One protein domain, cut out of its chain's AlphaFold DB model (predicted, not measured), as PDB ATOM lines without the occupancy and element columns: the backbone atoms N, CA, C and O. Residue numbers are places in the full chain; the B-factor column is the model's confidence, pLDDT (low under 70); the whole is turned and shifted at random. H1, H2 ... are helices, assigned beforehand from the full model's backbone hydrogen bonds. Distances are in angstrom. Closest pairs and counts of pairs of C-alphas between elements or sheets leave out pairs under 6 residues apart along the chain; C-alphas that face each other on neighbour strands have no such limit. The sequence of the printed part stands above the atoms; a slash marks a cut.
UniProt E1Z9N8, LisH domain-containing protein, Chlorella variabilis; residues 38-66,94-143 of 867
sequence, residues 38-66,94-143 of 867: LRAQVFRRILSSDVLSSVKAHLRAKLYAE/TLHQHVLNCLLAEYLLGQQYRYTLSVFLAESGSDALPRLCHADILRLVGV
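Overview. This is residues 38 to 66 and 94 to 143 of the 867 residues of the protein "LisH domain-containing protein" of Chlorella variabilis (UniProt E1Z9N8). A helical hairpin, H3 and H4, makes the middle of a long, loose string of helices, with an arm at one end and the short H5 at the other. The arm is H1 and the first part of H2: residues 38 to 56 stand free, and the rest of H2 comes near H4. The printed part has 79 residues with five named helices, H1 to H5 in that order, and no named strand; the class is all helix. The whole is loose, with a radius of gyration of the C-alphas of 16.7 A, and spans 59 by 28 by 20 A, the arm making much of the length.

Along the chain. H1, residues 38 to 47, begins at C-alpha 38 at (229.056, 152.940, 197.225) and is 14.0 A long from first to last C-alpha. H2, residues 51 to 66, measures 21.9 A and ends at C-alpha 66 at (231.572, 165.522, 164.161), where the cut follows. H3, residues 95 to 110, measures 22.6 A. H4, residues 114 to 124, measures 15.1 A. H5, residues 134 to 140, measures 9.8 A and ends at C-alpha 140 at (209.065, 143.404, 148.133).

Arrangement. H1 and H2 are close but not clearly touching; their closest C-alphas, of Ile 46 and Leu 52, are 6.8 A apart. Their lines stand at a steep tilt of 65 degrees, the same way. H2 and H4 are also close but not clearly touching, with the closest C-alphas, of Ala 57 and Ala 122, 7.8 A apart, at a steep tilt of 50 degrees, the same way. H3 and H4 form a helical hairpin: they touch, with the C-alphas of Leu 108 and Leu 117 closest at 5.8 A, at a shallow tilt of 10 degrees, opposite ways. H3 and H5 only just touch, with 3 pairs of C-alphas within 8 A, and H3 does so with residues 96 to 99 alone. Their closest C-alphas, of Val 99 and Ile 137, are 6.2 A apart, and they run opposite ways at a shallow tilt of 27 degrees. H1 is apart from H3, H4 and H5, and H2 is apart from H3 and H5. In H1, H2, H3 and H5 every O i to N i+4 pair is within hydrogen-bond range; in H4 6 of 7 are.

Size, cuts and confidence. The two C-alphas farthest apart are those of Leu 38 and Val 143, 59.2 A. Without residues 38 to 56 the body spans 41 by 26 by 14 A. Residues 67 to 93 are not printed, and C-alphas 66 and 94 are 24.8 A apart across the cut. The links H1 to H2 and H3 to H4 are tight, and H4 to H5 is short. Mean pLDDT of the printed part is 85.8; residues 53 to 55, 57 to 58, 61 and 64 to 65 are under 70.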
ATOM      1  N   LEU A  38     230.045 152.413 198.172       90.19
ATOM      2  CA  LEU A  38     229.056 152.940 197.225       90.19
ATOM      3  C   LEU A  38     229.661 153.186 195.835       90.19
ATOM      4  O   LEU A  38     229.068 152.774 194.837       90.19
ATOM      5  N   ARG A  39     230.864 153.773 195.744       91.62
ATOM      6  CA  ARG A  39     231.594 153.927 194.469       91.62
ATOM      7  C   ARG A  39     231.842 152.574 193.801       91.62
ATOM      8  O   ARG A  39     231.582 152.439 192.607       91.62
ATOM      9  N   ALA A  40     232.282 151.565 194.554       90.31
ATOM     10  CA  ALA A  40     232.523 150.220 194.039       90.31
ATOM     11  C   ALA A  40     231.232 149.548 193.535       90.31
ATOM     12  O   ALA A  40     231.239 148.943 192.460       90.31
ATOM     13  N   GLN A  41     230.111 149.691 194.252       86.75
ATOM     14  CA  GLN A  41     228.807 149.196 193.797       86.75
ATOM     15  C   GLN A  41     228.324 149.917 192.530       86.75
ATOM     16  O   GLN A  41     227.887 149.252 191.590       86.75
ATOM     17  N   VAL A  42     228.444 151.248 192.463       84.12
ATOM     18  CA  VAL A  42     228.068 152.041 191.279       84.12
ATOM     19  C   VAL A  42     228.923 151.656 190.070       84.12
ATOM     20  O   VAL A  42     228.362 151.339 189.021       84.12
ATOM     21  N   PHE A  43     230.250 151.571 190.211       84.69
ATOM     22  CA  PHE A  43     231.128 151.098 189.135       84.69
ATOM     23  C   PHE A  43     230.772 149.681 188.684       84.69
ATOM     24  O   PHE A  43     230.675 149.434 187.483       84.69
ATOM     25  N   ARG A  44     230.522 148.754 189.617       86.25
ATOM     26  CA  ARG A  44     230.141 147.373 189.282       86.25
ATOM     27  C   ARG A  44     228.800 147.312 188.550       86.25
ATOM     28  O   ARG A  44     228.690 146.545 187.601       86.25
ATOM     29  N   ARG A  45     227.825 148.149 188.930       81.19
ATOM     30  CA  ARG A  45     226.503 148.251 188.285       81.19
ATOM     31  C   ARG A  45     226.573 148.901 186.898       81.19
ATOM     32  O   ARG A  45     225.872 148.464 185.992       81.19
ATOM     33  N   ILE A  46     227.442 149.895 186.704       80.19
ATOM     34  CA  ILE A  46     227.737 150.486 185.385       80.19
ATOM     35  C   ILE A  46     228.456 149.467 184.485       80.19
ATOM     36  O   ILE A  46     228.115 149.343 183.316       80.19
ATOM     37  N   LEU A  47     229.407 148.698 185.026       79.44
ATOM     38  CA  LEU A  47     230.128 147.647 184.294       79.44
ATOM     39  C   LEU A  47     229.253 146.438 183.934       79.44
ATOM     40  O   LEU A  47     229.507 145.800 182.918       79.44
ATOM     41  N   SER A  48     228.244 146.117 184.749       74.69
ATOM     42  CA  SER A  48     227.297 145.024 184.494       74.69
ATOM     43  C   SER A  48     226.055 145.443 183.702       74.69
ATOM     44  O   SER A  48     225.171 144.615 183.510       74.69
ATOM     45  N   SER A  49     225.932 146.715 183.317       72.25
ATOM     46  CA  SER A  49     224.796 147.222 182.548       72.25
ATOM     47  C   SER A  49     225.232 147.694 181.171       72.25
ATOM     48  O   SER A  49     226.328 148.225 180.983       72.25
ATOM     49  N   ASP A  50     224.313 147.606 180.214       72.56
ATOM     50  CA  ASP A  50     224.497 148.130 178.860       72.56
ATOM     51  C   ASP A  50     224.569 149.670 178.776       72.56
ATOM     52  O   ASP A  50     224.535 150.259 177.700       72.56
ATOM     53  N   VAL A  51     224.758 150.358 179.907       71.50
ATOM     54  CA  VAL A  51     225.128 151.777 179.932       71.50
ATOM     55  C   VAL A  51     226.486 151.989 179.253       71.50
ATOM     56  O   VAL A  51     226.651 152.977 178.545       71.50
ATOM     57  N   LEU A  52     227.452 151.070 179.382       73.94
ATOM     58  CA  LEU A  52     228.754 151.223 178.711       73.94
ATOM     59  C   LEU A  52     228.732 150.895 177.212       73.94
ATOM     60  O   LEU A  52     229.511 151.486 176.463       73.94
ATOM     61  N   SER A  53     227.871 149.986 176.754       69.25
ATOM     62  CA  SER A  53     227.621 149.747 175.324       69.25
ATOM     63  C   SER A  53     226.833 150.918 174.724       69.25
ATOM     64  O   SER A  53     227.264 151.464 173.709       69.25
ATOM     65  N   SER A  54     225.793 151.400 175.413       68.94
ATOM     66  CA  SER A  54     225.037 152.617 175.076       68.94
ATOM     67  C   SER A  54     225.928 153.863 174.972       68.94
ATOM     68  O   SER A  54     225.964 154.506 173.925       68.94
ATOM     69  N   VAL A  55     226.741 154.174 175.990       69.31
ATOM     70  CA  VAL A  55     227.655 155.333 175.967       69.31
ATOM     71  C   VAL A  55     228.710 155.197 174.866       69.31
ATOM     72  O   VAL A  55     229.034 156.189 174.216       69.31
ATOM     73  N   LYS A  56     229.215 153.988 174.578       76.19
ATOM     74  CA  LYS A  56     230.117 153.763 173.432       76.19
ATOM     75  C   LYS A  56     229.413 153.961 172.088       76.19
ATOM     76  O   LYS A  56     230.018 154.546 171.194       76.19
ATOM     77  N   ALA A  57     228.166 153.519 171.938       69.44
ATOM     78  CA  ALA A  57     227.368 153.759 170.735       69.44
ATOM     79  C   ALA A  57     227.061 155.255 170.557       69.44
ATOM     80  O   ALA A  57     227.248 155.792 169.468       69.44
ATOM     81  N   HIS A  58     226.698 155.956 171.632       68.44
ATOM     82  CA  HIS A  58     226.414 157.390 171.613       68.44
ATOM     83  C   HIS A  58     227.672 158.229 171.328       68.44
ATOM     84  O   HIS A  58     227.626 159.159 170.526       68.44
ATOM     85  N   LEU A  59     228.828 157.866 171.903       71.56
ATOM     86  CA  LEU A  59     230.115 158.487 171.568       71.56
ATOM     87  C   LEU A  59     230.530 158.206 170.119       71.56
ATOM     88  O   LEU A  59     231.013 159.121 169.461       71.56
ATOM     89  N   ARG A  60     230.304 156.994 169.590       74.88
ATOM     90  CA  ARG A  60     230.517 156.691 168.161       74.88
ATOM     91  C   ARG A  60     229.617 157.540 167.269       74.88
ATOM     92  O   ARG A  60     230.123 158.175 166.355       74.88
ATOM     93  N   ALA A  61     228.318 157.606 167.559       68.75
ATOM     94  CA  ALA A  61     227.366 158.425 166.812       68.75
ATOM     95  C   ALA A  61     227.751 159.915 166.834       68.75
ATOM     96  O   ALA A  61     227.730 160.566 165.790       68.75
ATOM     97  N   LYS A  62     228.180 160.441 167.990       72.06
ATOM     98  CA  LYS A  62     228.668 161.821 168.121       72.06
ATOM     99  C   LYS A  62     229.966 162.061 167.342       72.06
ATOM    100  O   LYS A  62     230.046 163.029 166.596       72.06
ATOM    101  N   LEU A  63     230.953 161.173 167.459       74.38
ATOM    102  CA  LEU A  63     232.241 161.290 166.764       74.38
ATOM    103  C   LEU A  63     232.058 161.149 165.240       74.38
ATOM    104  O   LEU A  63     232.662 161.898 164.475       74.38
ATOM    105  N   TYR A  64     231.144 160.288 164.782       68.81
ATOM    106  CA  TYR A  64     230.722 160.256 163.381       68.81
ATOM    107  C   TYR A  64     229.977 161.521 162.948       68.81
ATOM    108  O   TYR A  64     230.225 161.987 161.841       68.81
ATOM    109  N   ALA A  65     229.098 162.100 163.769       68.00
ATOM    110  CA  ALA A  65     228.447 163.371 163.445       68.00
ATOM    111  C   ALA A  65     229.475 164.511 163.314       68.00
ATOM    112  O   ALA A  65     229.422 165.277 162.353       68.00
ATOM    113  N   GLU A  66     230.462 164.565 164.211       74.38
ATOM    114  CA  GLU A  66     231.572 165.522 164.161       74.38
ATOM    115  C   GLU A  66     232.454 165.312 162.917       74.38
ATOM    116  O   GLU A  66     232.728 166.276 162.202       74.38
ATOM    117  N   THR A  94     214.551 154.219 152.844       90.94
ATOM    118  CA  THR A  94     213.489 153.883 151.886       90.94
ATOM    119  C   THR A  94     213.174 152.390 151.972       90.94
ATOM    120  O   THR A  94     214.024 151.600 152.380       90.94
ATOM    121  N   LEU A  95     211.973 151.966 151.573       91.38
ATOM    122  CA  LEU A  95     211.566 150.560 151.708       91.38
ATOM    123  C   LEU A  95     212.565 149.592 151.038       91.38
ATOM    124  O   LEU A  95     212.928 148.580 151.628       91.38
ATOM    125  N   HIS A  96     213.099 149.962 149.870       91.62
ATOM    126  CA  HIS A  96     214.176 149.226 149.198       91.62
ATOM    127  C   HIS A  96     215.483 149.206 150.008       91.62
ATOM    128  O   HIS A  96     216.135 148.169 150.089       91.62
ATOM    129  N   GLN A  97     215.859 150.319 150.644       92.56
ATOM    130  CA  GLN A  97     217.038 150.378 151.505       92.56
ATOM    131  C   GLN A  97     216.855 149.544 152.783       92.56
ATOM    132  O   GLN A  97     217.791 148.859 153.180       92.56
ATOM    133  N   HIS A  98     215.664 149.511 153.392       94.25
ATOM    134  CA  HIS A  98     215.389 148.627 154.536       94.25
ATOM    135  C   HIS A  98     215.420 147.143 154.141       94.25
ATOM    136  O   HIS A  98     215.972 146.331 154.878       94.25
ATOM    137  N   VAL A  99     214.916 146.785 152.952       95.00
ATOM    138  CA  VAL A  99     215.044 145.426 152.388       95.00
ATOM    139  C   VAL A  99     216.515 145.037 152.190       95.00
ATOM    140  O   VAL A  99     216.927 143.966 152.636       95.00
ATOM    141  N   LEU A 100     217.330 145.915 151.592       94.38
ATOM    142  CA  LEU A 100     218.773 145.689 151.423       94.38
ATOM    143  C   LEU A 100     219.505 145.592 152.771       94.38
ATOM    144  O   LEU A 100     220.349 144.713 152.948       94.38
ATOM    145  N   ASN A 101     219.149 146.436 153.744       94.12
ATOM    146  CA  ASN A 101     219.703 146.374 155.095       94.12
ATOM    147  C   ASN A 101     219.321 145.065 155.806       94.12
ATOM    148  O   ASN A 101     220.164 144.494 156.492       94.12
ATOM    149  N   CYS A 102     218.093 144.561 155.631       94.25
ATOM    150  CA  CYS A 102     217.674 143.265 156.177       94.25
ATOM    151  C   CYS A 102     218.494 142.117 155.570       94.25
ATOM    152  O   CYS A 102     219.058 141.325 156.321       94.25
ATOM    153  N   LEU A 103     218.631 142.075 154.238       94.88
ATOM    154  CA  LEU A 103     219.442 141.072 153.533       94.88
ATOM    155  C   LEU A 103     220.914 141.094 153.984       94.88
ATOM    156  O   LEU A 103     221.490 140.041 154.260       94.88
ATOM    157  N   LEU A 104     221.520 142.279 154.127       94.75
ATOM    158  CA  LEU A 104     222.909 142.394 154.588       94.75
ATOM    159  C   LEU A 104     223.059 142.052 156.081       94.75
ATOM    160  O   LEU A 104     224.026 141.397 156.465       94.75
ATOM    161  N   ALA A 105     222.102 142.442 156.927       94.06
ATOM    162  CA  ALA A 105     222.092 142.090 158.349       94.06
ATOM    163  C   ALA A 105     221.857 140.589 158.594       94.06
ATOM    164  O   ALA A 105     222.264 140.067 159.636       94.06
ATOM    165  N   GLU A 106     221.208 139.894 157.660       93.56
ATOM    166  CA  GLU A 106     221.076 138.437 157.654       93.56
ATOM    167  C   GLU A 106     222.374 137.759 157.193       93.56
ATOM    168  O   GLU A 106     222.876 136.882 157.892       93.56
ATOM    169  N   TYR A 107     222.982 138.226 156.097       93.81
ATOM    170  CA  TYR A 107     224.290 137.749 155.629       93.81
ATOM    171  C   TYR A 107     225.385 137.894 156.702       93.81
ATOM    172  O   TYR A 107     226.066 136.926 157.044       93.81
ATOM    173  N   LEU A 108     225.502 139.075 157.323       94.12
ATOM    174  CA  LEU A 108     226.446 139.326 158.422       94.12
ATOM    175  C   LEU A 108     226.158 138.472 159.672       94.12
ATOM    176  O   LEU A 108     227.071 138.229 160.462       94.12
ATOM    177  N   LEU A 109     224.912 138.022 159.869       91.94
ATOM    178  CA  LEU A 109     224.538 137.120 160.959       91.94
ATOM    179  C   LEU A 109     224.902 135.662 160.638       91.94
ATOM    180  O   LEU A 109     225.487 134.997 161.495       91.94
ATOM    181  N   GLY A 110     224.615 135.189 159.419       87.88
ATOM    182  CA  GLY A 110     224.961 133.840 158.953       87.88
ATOM    183  C   GLY A 110     226.472 133.603 158.918       87.88
ATOM    184  O   GLY A 110     226.961 132.609 159.455       87.88
ATOM    185  N   GLN A 111     227.226 134.594 158.431       92.12
ATOM    186  CA  GLN A 111     228.696 134.633 158.458       92.12
ATOM    187  C   GLN A 111     229.282 134.983 159.850       92.12
ATOM    188  O   GLN A 111     230.480 135.212 160.001       92.12
ATOM    189  N   GLN A 112     228.445 135.030 160.895       90.00
ATOM    190  CA  GLN A 112     228.801 135.242 162.308       90.00
ATOM    191  C   GLN A 112     229.576 136.536 162.641       90.00
ATOM    192  O   GLN A 112     230.129 136.665 163.739       90.00
ATOM    193  N   TYR A 113     229.560 137.548 161.769       93.81
ATOM    194  CA  TYR A 113     230.242 138.836 161.951       93.81
ATOM    195  C   TYR A 113     229.527 139.766 162.955       93.81
ATOM    196  O   TYR A 113     229.195 140.912 162.653       93.81
ATOM    197  N   ARG A 114     229.319 139.296 164.194       90.94
ATOM    198  CA  ARG A 114     228.557 139.976 165.265       90.94
ATOM    199  C   ARG A 114     229.018 141.413 165.557       90.94
ATOM    200  O   ARG A 114     228.194 142.272 165.865       90.94
ATOM    201  N   TYR A 115     230.318 141.694 165.449       89.69
ATOM    202  CA  TYR A 115     230.835 143.057 165.612       89.69
ATOM    203  C   TYR A 115     230.415 143.959 164.443       89.69
ATOM    204  O   TYR A 115     229.798 144.996 164.665       89.69
ATOM    205  N   THR A 116     230.665 143.531 163.203       92.75
ATOM    206  CA  THR A 116     230.265 144.258 161.989       92.75
ATOM    207  C   THR A 116     228.753 144.467 161.935       92.75
ATOM    208  O   THR A 116     228.306 145.555 161.599       92.75
ATOM    209  N   LEU A 117     227.967 143.470 162.351       92.44
ATOM    210  CA  LEU A 117     226.510 143.553 162.449       92.44
ATOM    211  C   LEU A 117     226.041 144.628 163.443       92.44
ATOM    212  O   LEU A 117     225.160 145.411 163.107       92.44
ATOM    213  N   SER A 118     226.630 144.704 164.644       88.88
ATOM    214  CA  SER A 118     226.235 145.720 165.641       88.88
ATOM    215  C   SER A 118     226.655 147.142 165.251       88.88
ATOM    216  O   SER A 118     225.953 148.097 165.573       88.88
ATOM    217  N   VAL A 119     227.753 147.292 164.505       88.19
ATOM    218  CA  VAL A 119     228.130 148.566 163.873       88.19
ATOM    219  C   VAL A 119     227.149 148.919 162.746       88.19
ATOM    220  O   VAL A 119     226.593 150.014 162.737       88.19
ATOM    221  N   PHE A 120     226.862 147.972 161.848       92.88
ATOM    222  CA  PHE A 120     225.979 148.180 160.699       92.88
ATOM    223  C   PHE A 120     224.541 148.535 161.097       92.88
ATOM    224  O   PHE A 120     223.973 149.460 160.523       92.88
ATOM    225  N   LEU A 121     223.940 147.855 162.079       89.88
ATOM    226  CA  LEU A 121     222.568 148.151 162.519       89.88
ATOM    227  C   LEU A 121     222.439 149.574 163.090       89.88
ATOM    228  O   LEU A 121     221.479 150.277 162.767       89.88
ATOM    229  N   ALA A 122     223.439 150.020 163.857       84.12
ATOM    230  CA  ALA A 122     223.490 151.370 164.414       84.12
ATOM    231  C   ALA A 122     223.743 152.451 163.342       84.12
ATOM    232  O   ALA A 122     223.117 153.509 163.379       84.12
ATOM    233  N   GLU A 123     224.632 152.199 162.375       83.75
ATOM    234  CA  GLU A 123     224.973 153.161 161.307       83.75
ATOM    235  C   GLU A 123     223.915 153.244 160.193       83.75
ATOM    236  O   GLU A 123     223.734 154.304 159.591       83.75
ATOM    237  N   SER A 124     223.200 152.148 159.924       85.81
ATOM    238  CA  SER A 124     222.131 152.076 158.915       85.81
ATOM    239  C   SER A 124     220.765 152.565 159.415       85.81
ATOM    240  O   SER A 124     219.846 152.730 158.613       85.81
ATOM    241  N   GLY A 125     220.613 152.765 160.730       86.44
ATOM    242  CA  GLY A 125     219.339 153.093 161.378       86.44
ATOM    243  C   GLY A 125     218.348 151.924 161.468       86.44
ATOM    244  O   GLY A 125     217.261 152.093 162.018       86.44
ATOM    245  N   SER A 126     218.702 150.736 160.963       85.38
ATOM    246  CA  SER A 126     217.811 149.568 160.955       85.38
ATOM    247  C   SER A 126     217.619 148.914 162.328       85.38
ATOM    248  O   SER A 126     216.700 148.114 162.464       85.38
ATOM    249  N   ASP A 127     218.407 149.264 163.350       85.12
ATOM    250  CA  ASP A 127     218.242 148.748 164.726       85.12
ATOM    251  C   ASP A 127     216.891 149.146 165.368       85.12
ATOM    252  O   ASP A 127     216.376 148.452 166.241       85.12
ATOM    253  N   ALA A 128     216.284 150.245 164.900       85.06
ATOM    254  CA  ALA A 128     214.972 150.725 165.347       85.06
ATOM    255  C   ALA A 128     213.789 150.204 164.503       85.06
ATOM    256  O   ALA A 128     212.637 150.525 164.803       85.06
ATOM    257  N   LEU A 129     214.047 149.440 163.436       88.38
ATOM    258  CA  LEU A 129     213.024 148.943 162.514       88.38
ATOM    259  C   LEU A 129     212.858 147.422 162.649       88.38
ATOM    260  O   LEU A 129     213.852 146.702 162.760       88.38
ATOM    261  N   PRO A 130     211.623 146.889 162.589       90.88
ATOM    262  CA  PRO A 130     211.416 145.448 162.613       90.88
ATOM    263  C   PRO A 130     212.094 144.793 161.402       90.88
ATOM    264  O   PRO A 130     211.978 145.266 160.264       90.88
ATOM    265  N   ARG A 131     212.797 143.682 161.651       91.12
ATOM    266  CA  ARG A 131     213.350 142.837 160.588       91.12
ATOM    267  C   ARG A 131     212.198 142.256 159.773       91.12
ATOM    268  O   ARG A 131     211.281 141.664 160.338       91.12
ATOM    269  N   LEU A 132     212.257 142.425 158.456       93.25
ATOM    270  CA  LEU A 132     211.289 141.836 157.535       93.25
ATOM    271  C   LEU A 132     211.454 140.310 157.518       93.25
ATOM    272  O   LEU A 132     212.580 139.813 157.582       93.25
ATOM    273  N   CYS A 133     210.352 139.564 157.417       93.06
ATOM    274  CA  CYS A 133     210.436 138.117 157.221       93.06
ATOM    275  C   CYS A 133     210.852 137.787 155.777       93.06
ATOM    276  O   CYS A 133     210.686 138.606 154.869       93.06
ATOM    277  N   HIS A 134     211.356 136.573 155.533       92.25
ATOM    278  CA  HIS A 134     211.791 136.158 154.193       92.25
ATOM    279  C   HIS A 134     210.688 136.295 153.134       92.25
ATOM    280  O   HIS A 134     210.956 136.777 152.038       92.25
ATOM    281  N   ALA A 135     209.438 135.956 153.468       92.12
ATOM    282  CA  ALA A 135     208.304 136.099 152.553       92.12
ATOM    283  C   ALA A 135     208.002 137.571 152.202       92.12
ATOM    284  O   ALA A 135     207.691 137.875 151.050       92.12
ATOM    285  N   ASP A 136     208.151 138.499 153.155       93.56
ATOM    286  CA  ASP A 136     208.023 139.937 152.890       93.56
ATOM    287  C   ASP A 136     209.162 140.458 152.018       93.56
ATOM    288  O   ASP A 136     208.908 141.216 151.085       93.56
ATOM    289  N   ILE A 137     210.401 140.029 152.275       94.50
ATOM    290  CA  ILE A 137     211.564 140.395 151.454       94.50
ATOM    291  C   ILE A 137     211.355 139.932 150.007       94.50
ATOM    292  O   ILE A 137     211.487 140.737 149.087       94.50
ATOM    293  N   LEU A 138     210.957 138.674 149.794       93.50
ATOM    294  CA  LEU A 138     210.680 138.138 148.458       93.50
ATOM    295  C   LEU A 138     209.543 138.903 147.763       93.50
ATOM    296  O   LEU A 138     209.709 139.345 146.622       93.50
ATOM    297  N   ARG A 139     208.434 139.160 148.468       93.62
ATOM    298  CA  ARG A 139     207.312 139.960 147.953       93.62
ATOM    299  C   ARG A 139     207.731 141.386 147.573       93.62
ATOM    300  O   ARG A 139     207.305 141.879 146.532       93.62
ATOM    301  N   LEU A 140     208.578 142.037 148.372       93.56
ATOM    302  CA  LEU A 140     209.065 143.404 148.133       93.56
ATOM    303  C   LEU A 140     210.136 143.499 147.033       93.56
ATOM    304  O   LEU A 140     210.284 144.558 146.426       93.56
ATOM    305  N   VAL A 141     210.845 142.405 146.742       92.19
ATOM    306  CA  VAL A 141     211.728 142.278 145.565       92.19
ATOM    307  C   VAL A 141     210.933 141.915 144.291       92.19
ATOM    308  O   VAL A 141     211.485 141.904 143.195       92.19
ATOM    309  N   GLY A 142     209.620 141.670 144.397       91.81
ATOM    310  CA  GLY A 142     208.755 141.327 143.261       91.81
ATOM    311  C   GLY A 142     208.792 139.845 142.872       91.81
ATOM    312  O   GLY A 142     208.359 139.477 141.779       91.81
ATOM    313  N   VAL A 143     209.294 138.978 143.754       92.12
ATOM    314  CA  VAL A 143     209.310 137.526 143.552       92.12
ATOM    315  C   VAL A 143     207.892 136.981 143.743       92.12
ATOM    316  O   VAL A 143     207.421 136.805 144.865       92.12
TER     317      VAL A 143